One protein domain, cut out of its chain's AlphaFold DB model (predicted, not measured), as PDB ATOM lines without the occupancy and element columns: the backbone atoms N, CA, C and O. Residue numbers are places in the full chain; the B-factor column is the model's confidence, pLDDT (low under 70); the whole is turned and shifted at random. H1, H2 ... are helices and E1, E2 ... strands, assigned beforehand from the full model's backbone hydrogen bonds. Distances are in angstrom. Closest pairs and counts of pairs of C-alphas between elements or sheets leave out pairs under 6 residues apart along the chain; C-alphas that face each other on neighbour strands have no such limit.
ATOM      1  N   GLU A   2     -35.552 -36.350  43.440       91.00
ATOM      2  CA  GLU A   2     -35.606 -34.886  43.247       91.00
ATOM      3  C   GLU A   2     -34.226 -34.246  43.040       91.00
ATOM      4  O   GLU A   2     -33.973 -33.750  41.952       91.00
ATOM      5  N   LEU A   3     -33.299 -34.397  43.998       93.25
ATOM      6  CA  LEU A   3     -31.929 -33.873  43.883       93.25
ATOM      7  C   LEU A   3     -31.221 -34.319  42.592       93.25
ATOM      8  O   LEU A   3     -30.625 -33.515  41.894       93.25
ATOM      9  N   SER A   4     -31.332 -35.598  42.234       93.56
ATOM     10  CA  SER A   4     -30.701 -36.130  41.021       93.56
ATOM     11  C   SER A   4     -31.308 -35.548  39.741       93.56
ATOM     12  O   SER A   4     -30.603 -35.361  38.757       93.56
ATOM     13  N   ILE A   5     -32.618 -35.276  39.732       92.88
ATOM     14  CA  ILE A   5     -33.299 -34.648  38.592       92.88
ATOM     15  C   ILE A   5     -32.942 -33.158  38.505       92.88
ATOM     16  O   ILE A   5     -32.765 -32.638  37.408       92.88
ATOM     17  N   GLU A   6     -32.792 -32.483  39.644       93.94
ATOM     18  CA  GLU A   6     -32.312 -31.102  39.704       93.94
ATOM     19  C   GLU A   6     -30.884 -30.991  39.152       93.94
ATOM     20  O   GLU A   6     -30.633 -30.175  38.267       93.94
ATOM     21  N   GLU A   7     -29.978 -31.875  39.573       95.12
ATOM     22  CA  GLU A   7     -28.614 -31.959  39.033       95.12
ATOM     23  C   GLU A   7     -28.609 -32.227  37.518       95.12
ATOM     24  O   GLU A   7     -27.856 -31.595  36.778       95.12
ATOM     25  N   LEU A   8     -29.489 -33.118  37.040       91.69
ATOM     26  CA  LEU A   8     -29.665 -33.411  35.612       91.69
ATOM     27  C   LEU A   8     -30.187 -32.216  34.811       91.69
ATOM     28  O   LEU A   8     -29.866 -32.109  33.630       91.69
ATOM     29  N   SER A   9     -30.979 -31.337  35.429       93.38
ATOM     30  CA  SER A   9     -31.533 -30.165  34.748       93.38
ATOM     31  C   SER A   9     -30.459 -29.156  34.353       93.38
ATOM     32  O   SER A   9     -30.667 -28.392  33.421       93.38
ATOM     33  N   GLN A  10     -29.321 -29.132  35.062       94.62
ATOM     34  CA  GLN A  10     -28.226 -28.180  34.837       94.62
ATOM     35  C   GLN A  10     -28.691 -26.708  34.787       94.62
ATOM     36  O   GLN A  10     -28.060 -25.867  34.152       94.62
ATOM     37  N   GLY A  11     -29.789 -26.385  35.482       93.00
ATOM     38  CA  GLY A  11     -30.390 -25.049  35.502       93.00
ATOM     39  C   GLY A  11     -31.316 -24.738  34.320       93.00
ATOM     40  O   GLY A  11     -31.811 -23.615  34.225       93.00
ATOM     41  N   GLU A  12     -31.574 -25.703  33.440       96.06
ATOM     42  CA  GLU A  12     -32.494 -25.573  32.312       96.06
ATOM     43  C   GLU A  12     -33.899 -26.104  32.627       96.06
ATOM     44  O   GLU A  12     -34.139 -26.829  33.597       96.06
ATOM     45  N   VAL A  13     -34.858 -25.725  31.776       95.62
ATOM     46  CA  VAL A  13     -36.232 -26.224  31.861       95.62
ATOM     47  C   VAL A  13     -36.262 -27.695  31.457       95.62
ATOM     48  O   VAL A  13     -35.830 -28.060  30.364       95.62
ATOM     49  N   LEU A  14     -36.836 -28.537  32.314       95.38
ATOM     50  CA  LEU A  14     -36.948 -29.970  32.066       95.38
ATOM     51  C   LEU A  14     -38.031 -30.291  31.015       95.38
ATOM     52  O   LEU A  14     -39.073 -29.620  30.968       95.38
ATOM     53  N   PRO A  15     -37.834 -31.344  30.195       92.06
ATOM     54  CA  PRO A  15     -38.822 -31.805  29.219       92.06
ATOM     55  C   PRO A  15     -40.168 -32.152  29.857       92.06
ATOM     56  O   PRO A  15     -40.230 -32.673  30.963       92.06
ATOM     57  N   SER A  16     -41.276 -31.955  29.140       91.31
ATOM     58  CA  SER A  16     -42.616 -32.179  29.704       91.31
ATOM     59  C   SER A  16     -43.069 -33.643  29.765       91.31
ATOM     60  O   SER A  16     -44.261 -33.888  29.931       91.31
ATOM     61  N   ALA A  17     -42.171 -34.607  29.571       90.69
ATOM     62  CA  ALA A  17     -42.493 -36.029  29.582       90.69
ATOM     63  C   ALA A  17     -41.399 -36.824  30.303       90.69
ATOM     64  O   ALA A  17     -40.210 -36.612  30.068       90.69
ATOM     65  N   ILE A  18     -41.814 -37.759  31.157       91.50
ATOM     66  CA  ILE A  18     -40.945 -38.702  31.861       91.50
ATOM     67  C   ILE A  18     -41.325 -40.114  31.421       91.50
ATOM     68  O   ILE A  18     -42.464 -40.554  31.593       91.50
ATOM     69  N   TYR A  19     -40.343 -40.838  30.890       88.88
ATOM     70  CA  TYR A  19     -40.493 -42.218  30.442       88.88
ATOM     71  C   TYR A  19     -39.837 -43.180  31.437       88.88
ATOM     72  O   TYR A  19     -38.631 -43.130  31.667       88.88
ATOM     73  N   LEU A  20     -40.635 -44.067  32.029       89.06
ATOM     74  CA  LEU A  20     -40.185 -45.082  32.980       89.06
ATOM     75  C   LEU A  20     -39.804 -46.370  32.246       89.06
ATOM     76  O   LEU A  20     -40.590 -46.905  31.464       89.06
ATOM     77  N   VAL A  21     -38.621 -46.899  32.554       85.50
ATOM     78  CA  VAL A  21     -38.063 -48.145  31.999       85.50
ATOM     79  C   VAL A  21     -37.568 -49.070  33.118       85.50
ATOM     80  O   VAL A  21     -37.337 -48.629  34.245       85.50
ATOM     81  N   GLY A  22     -37.370 -50.352  32.799       82.12
ATOM     82  CA  GLY A  22     -36.782 -51.345  33.705       82.12
ATOM     83  C   GLY A  22     -37.776 -51.977  34.686       82.12
ATOM     84  O   GLY A  22     -38.962 -51.676  34.685       82.12
ATOM     85  N   GLY A  23     -37.299 -52.882  35.546       80.44
ATOM     86  CA  GLY A  23     -38.178 -53.660  36.438       80.44
ATOM     87  C   GLY A  23     -38.952 -52.818  37.462       80.44
ATOM     88  O   GLY A  23     -40.067 -53.172  37.836       80.44
ATOM     89  N   GLY A  24     -38.402 -51.672  37.877       84.81
ATOM     90  CA  GLY A  24     -39.053 -50.766  38.828       84.81
ATOM     91  C   GLY A  24     -40.289 -50.050  38.271       84.81
ATOM     92  O   GLY A  24     -41.135 -49.618  39.050       84.81
ATOM     93  N   SER A  25     -40.439 -49.958  36.945       85.19
ATOM     94  CA  SER A  25     -41.624 -49.341  36.329       85.19
ATOM     95  C   SER A  25     -42.882 -50.208  36.446       85.19
ATOM     96  O   SER A  25     -43.987 -49.703  36.262       85.19
ATOM     97  N   ALA A  26     -42.728 -51.491  36.793       81.81
ATOM     98  CA  ALA A  26     -43.828 -52.426  37.014       81.81
ATOM     99  C   ALA A  26     -44.421 -52.356  38.436       81.81
ATOM    100  O   ALA A  26     -45.385 -53.061  38.730       81.81
ATOM    101  N   LEU A  27     -43.843 -51.545  39.332       87.81
ATOM    102  CA  LEU A  27     -44.351 -51.392  40.693       87.81
ATOM    103  C   LEU A  27     -45.759 -50.762  40.661       87.81
ATOM    104  O   LEU A  27     -45.906 -49.683  40.089       87.81
ATOM    105  N   PRO A  28     -46.780 -51.373  41.294       78.94
ATOM    106  CA  PRO A  28     -48.177 -50.946  41.149       78.94
ATOM    107  C   PRO A  28     -48.424 -49.465  41.460       78.94
ATOM    108  O   PRO A  28     -49.173 -48.796  40.753       78.94
ATOM    109  N   ASP A  29     -47.747 -48.942  42.483       89.69
ATOM    110  CA  ASP A  29     -48.000 -47.596  42.992       89.69
ATOM    111  C   ASP A  29     -47.083 -46.527  42.387       89.69
ATOM    112  O   ASP A  29     -47.270 -45.343  42.667       89.69
ATOM    113  N   ILE A  30     -46.094 -46.899  41.560       91.06
ATOM    114  CA  ILE A  30     -45.079 -45.942  41.091       91.06
ATOM    115  C   ILE A  30     -45.704 -44.820  40.266       91.06
ATOM    116  O   ILE A  30     -45.370 -43.654  40.463       91.06
ATOM    117  N   LEU A  31     -46.664 -45.152  39.400       89.56
ATOM    118  CA  LEU A  31     -47.391 -44.165  38.607       89.56
ATOM    119  C   LEU A  31     -48.225 -43.257  39.503       89.56
ATOM    120  O   LEU A  31     -48.144 -42.044  39.367       89.56
ATOM    121  N   THR A  32     -48.948 -43.824  40.468       91.69
ATOM    122  CA  THR A  32     -49.747 -43.053  41.427       91.69
ATOM    123  C   THR A  32     -48.892 -42.038  42.183       91.69
ATOM    124  O   THR A  32     -49.254 -40.867  42.271       91.69
ATOM    125  N   GLN A  33     -47.733 -42.464  42.692       93.62
ATOM    126  CA  GLN A  33     -46.826 -41.590  43.439       93.62
ATOM    127  C   GLN A  33     -46.197 -40.512  42.546       93.62
ATOM    128  O   GLN A  33     -46.128 -39.353  42.946       93.62
ATOM    129  N   LEU A  34     -45.779 -40.863  41.325       93.06
ATOM    130  CA  LEU A  34     -45.196 -39.902  40.385       93.06
ATOM    131  C   LEU A  34     -46.233 -38.906  39.859       93.06
ATOM    132  O   LEU A  34     -45.909 -37.739  39.690       93.06
ATOM    133  N   THR A  35     -47.481 -39.320  39.641       91.00
ATOM    134  CA  THR A  35     -48.562 -38.408  39.242       91.00
ATOM    135  C   THR A  35     -48.964 -37.462  40.376       91.00
ATOM    136  O   THR A  35     -49.324 -36.320  40.106       91.00
ATOM    137  N   ALA A  36     -48.881 -37.898  41.637       93.31
ATOM    138  CA  ALA A  36     -49.183 -37.065  42.804       93.31
ATOM    139  C   ALA A  36     -48.033 -36.122  43.215       93.31
ATOM    140  O   ALA A  36     -48.232 -35.239  44.050       93.31
ATOM    141  N   PHE A  37     -46.829 -36.307  42.669       94.88
ATOM    142  CA  PHE A  37     -45.669 -35.491  43.011       94.88
ATOM    143  C   PHE A  37     -45.816 -34.052  42.469       94.88
ATOM    144  O   PHE A  37     -46.156 -33.874  41.295       94.88
ATOM    145  N   PRO A  38     -45.522 -33.006  43.269       95.25
ATOM    146  CA  PRO A  38     -45.682 -31.615  42.845       95.25
ATOM    147  C   PRO A  38     -44.478 -31.149  42.010       95.25
ATOM    148  O   PRO A  38     -43.645 -30.360  42.453       95.25
ATOM    149  N   TRP A  39     -44.372 -31.663  40.780       95.56
ATOM    150  CA  TRP A  39     -43.204 -31.490  39.905       95.56
ATOM    151  C   TRP A  39     -42.782 -30.039  39.696       95.56
ATOM    152  O   TRP A  39     -41.601 -29.741  39.812       95.56
ATOM    153  N   GLN A  40     -43.725 -29.141  39.415       94.88
ATOM    154  CA  GLN A  40     -43.413 -27.738  39.116       94.88
ATOM    155  C   GLN A  40     -42.996 -26.927  40.344       94.88
ATOM    156  O   GLN A  40     -42.332 -25.906  40.208       94.88
ATOM    157  N   GLU A  41     -43.419 -27.349  41.535       94.75
ATOM    158  CA  GLU A  41     -43.069 -26.663  42.782       94.75
ATOM    159  C   GLU A  41     -41.643 -27.003  43.218       94.75
ATOM    160  O   GLU A  41     -41.013 -26.235  43.940       94.75
ATOM    161  N   LYS A  42     -41.150 -28.166  42.788       94.69
ATOM    162  CA  LYS A  42     -39.897 -28.756  43.260       94.69
ATOM    163  C   LYS A  42     -38.787 -28.780  42.220       94.69
ATOM    164  O   LYS A  42     -37.620 -28.843  42.581       94.69
ATOM    165  N   LEU A  43     -39.137 -28.792  40.940       96.12
ATOM    166  CA  LEU A  43     -38.208 -28.985  39.832       96.12
ATOM    167  C   LEU A  43     -38.572 -28.045  38.673       96.12
ATOM    168  O   LEU A  43     -39.742 -27.671  38.539       96.12
ATOM    169  N   PRO A  44     -37.610 -27.677  37.807       95.44
ATOM    170  CA  PRO A  44     -37.801 -26.673  36.758       95.44
ATOM    171  C   PRO A  44     -38.606 -27.201  35.553       95.44
ATOM    172  O   PRO A  44     -38.177 -27.118  34.407       95.44
ATOM    173  N   PHE A  45     -39.800 -27.745  35.787       96.00
ATOM    174  CA  PHE A  45     -40.749 -28.108  34.736       96.00
ATOM    175  C   PHE A  45     -41.675 -26.930  34.400       96.00
ATOM    176  O   PHE A  45     -42.274 -26.310  35.279       96.00
ATOM    177  N   SER A  46     -41.889 -26.671  33.109       94.25
ATOM    178  CA  SER A  46     -42.814 -25.624  32.634       94.25
ATOM    179  C   SER A  46     -44.301 -25.956  32.841       94.25
ATOM    180  O   SER A  46     -45.141 -25.057  32.862       94.25
ATOM    181  N   ARG A  47     -44.628 -27.242  33.001       93.56
ATOM    182  CA  ARG A  47     -45.955 -27.819  33.293       93.56
ATOM    183  C   ARG A  47     -45.773 -29.174  33.987       93.56
ATOM    184  O   ARG A  47     -44.684 -29.734  33.867       93.56
ATOM    185  N   PRO A  48     -46.785 -29.744  34.665       93.62
ATOM    186  CA  PRO A  48     -46.661 -31.091  35.211       93.62
ATOM    187  C   PRO A  48     -46.314 -32.073  34.078       93.62
ATOM    188  O   PRO A  48     -46.983 -32.036  33.038       93.62
ATOM    189  N   PRO A  49     -45.255 -32.890  34.216       94.69
ATOM    190  CA  PRO A  49     -44.833 -33.784  33.154       94.69
ATOM    191  C   PRO A  49     -45.830 -34.925  32.952       94.69
ATOM    192  O   PRO A  49     -46.415 -35.446  33.903       94.69
ATOM    193  N   GLU A  50     -45.979 -35.359  31.704       92.69
ATOM    194  CA  GLU A  50     -46.660 -36.610  31.390       92.69
ATOM    195  C   GLU A  50     -45.777 -37.788  31.816       92.69
ATOM    196  O   GLU A  50     -44.624 -37.890  31.398       92.69
ATOM    197  N   ILE A  51     -46.308 -38.689  32.644       92.62
ATOM    198  CA  ILE A  51     -45.588 -39.885  33.091       92.62
ATOM    199  C   ILE A  51     -46.048 -41.082  32.255       92.62
ATOM    200  O   ILE A  51     -47.224 -41.448  32.283       92.62
ATOM    201  N   ARG A  52     -45.124 -41.720  31.529       88.44
ATOM    202  CA  ARG A  52     -45.411 -42.877  30.664       88.44
ATOM    203  C   ARG A  52     -44.483 -44.036  31.003       88.44
ATOM    204  O   ARG A  52     -43.295 -43.839  31.227       88.44
ATOM    205  N   VAL A  53     -44.998 -45.264  31.000       86.50
ATOM    206  CA  VAL A  53     -44.149 -46.465  31.056       86.50
ATOM    207  C   VAL A  53     -43.817 -46.887  29.633       86.50
ATOM    208  O   VAL A  53     -44.725 -47.087  28.821       86.50
ATOM    209  N   VAL A  54     -42.529 -47.045  29.337       82.06
ATOM    210  CA  VAL A  54     -42.080 -47.603  28.059       82.06
ATOM    211  C   VAL A  54     -42.399 -49.088  28.055       82.06
ATOM    212  O   VAL A  54     -41.938 -49.847  28.911       82.06
TER     213      VAL A  54
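Overview. This is residues 2 to 54 of the 108 residues of the protein "Cell division protein FtsA" of Ktedonobacter racemifer DSM 44963 (UniProt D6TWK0). A small wall of two short parallel strands, E1 and E2, has one helix, H3, over one face, and the other face is bare, with the short helices H2 and H4 and the helix H1 set toward the ends of the strands. H3 covers the E2 half of the wall and runs back against the strands, H2 sits near the end where the strands finish, and H1 and H4 lie toward the end where they start. The printed part has 53 residues with four named helices and two named strands, in the order H1 E1 H2 H3 H4 E2; the sheet's order is E1, E2, parallel, and the class is mixed, helices and strands. The whole is compact, with a radius of gyration of the C-alphas of 11.3 A, yet elongated in outline, spanning 31 by 19 by 17 A.

Arrangement. E1, residues 17 to 20, and E2, residues 50 to 53, are parallel neighbours with 22 degrees between their directions. N 18 and O 50 are within hydrogen-bond range at 2.8 A, and so are N 52 and O 18 at 2.9 A. H3, residues 30 to 36, comes closest to E2 at Thr 35 and Ile 51, their C-alphas 7.0 A apart, while E1 and H3 are apart. H2, residues 23 to 26, comes closest to E2 at Ser 25 and Val 53, with their C-alphas 6.5 A apart. H2 and H3 meet only through their link. H4, residues 39 to 42, is apart from H3 and from E1. E1, H2, H3, H4 and E2 form a strand-helix-strand unit, two parallel neighbour strands with helices between them along the chain. H1, residues 2 to 9, and H4 are close but not clearly touching, the closest C-alphas being those of Glu 2 and Lys 42 at 7.5 A. H1 is apart from H2, H3 and E2. In H1 and H3 every O i to N i+4 pair is within hydrogen-bond range; H2 and H4 are too short for such a pair.

Along the chain. E1 measures 9.9 A from C-alpha 17 at (-42.493, -36.029, 29.582) to C-alpha 20, and E2 measures 10.2 A from C-alpha 50 to C-alpha 53 at (-44.149, -46.465, 31.056). H1 begins with C-alpha 2 at (-35.606, -34.886, 43.247) and measures 10.5 A to C-alpha 9. H3 measures 9.9 A from C-alpha 30 to C-alpha 36. H2, from Gly 23 to Ala 26, and H4, from Trp 39 to Lys 42, have four residues each.

Size, cuts and confidence. The two C-alphas farthest apart are those of Gly 11 and Pro 28, at 31.9 A. The printed part, residues 2 to 54, has no cut. The links E1 to H2, H2 to H3 and H3 to H4 are tight, those from H1 to E1 and from H4 to E2 are short, and no link is long. The mean pLDDT of the printed part is 91.3, and no printed residue is under 70.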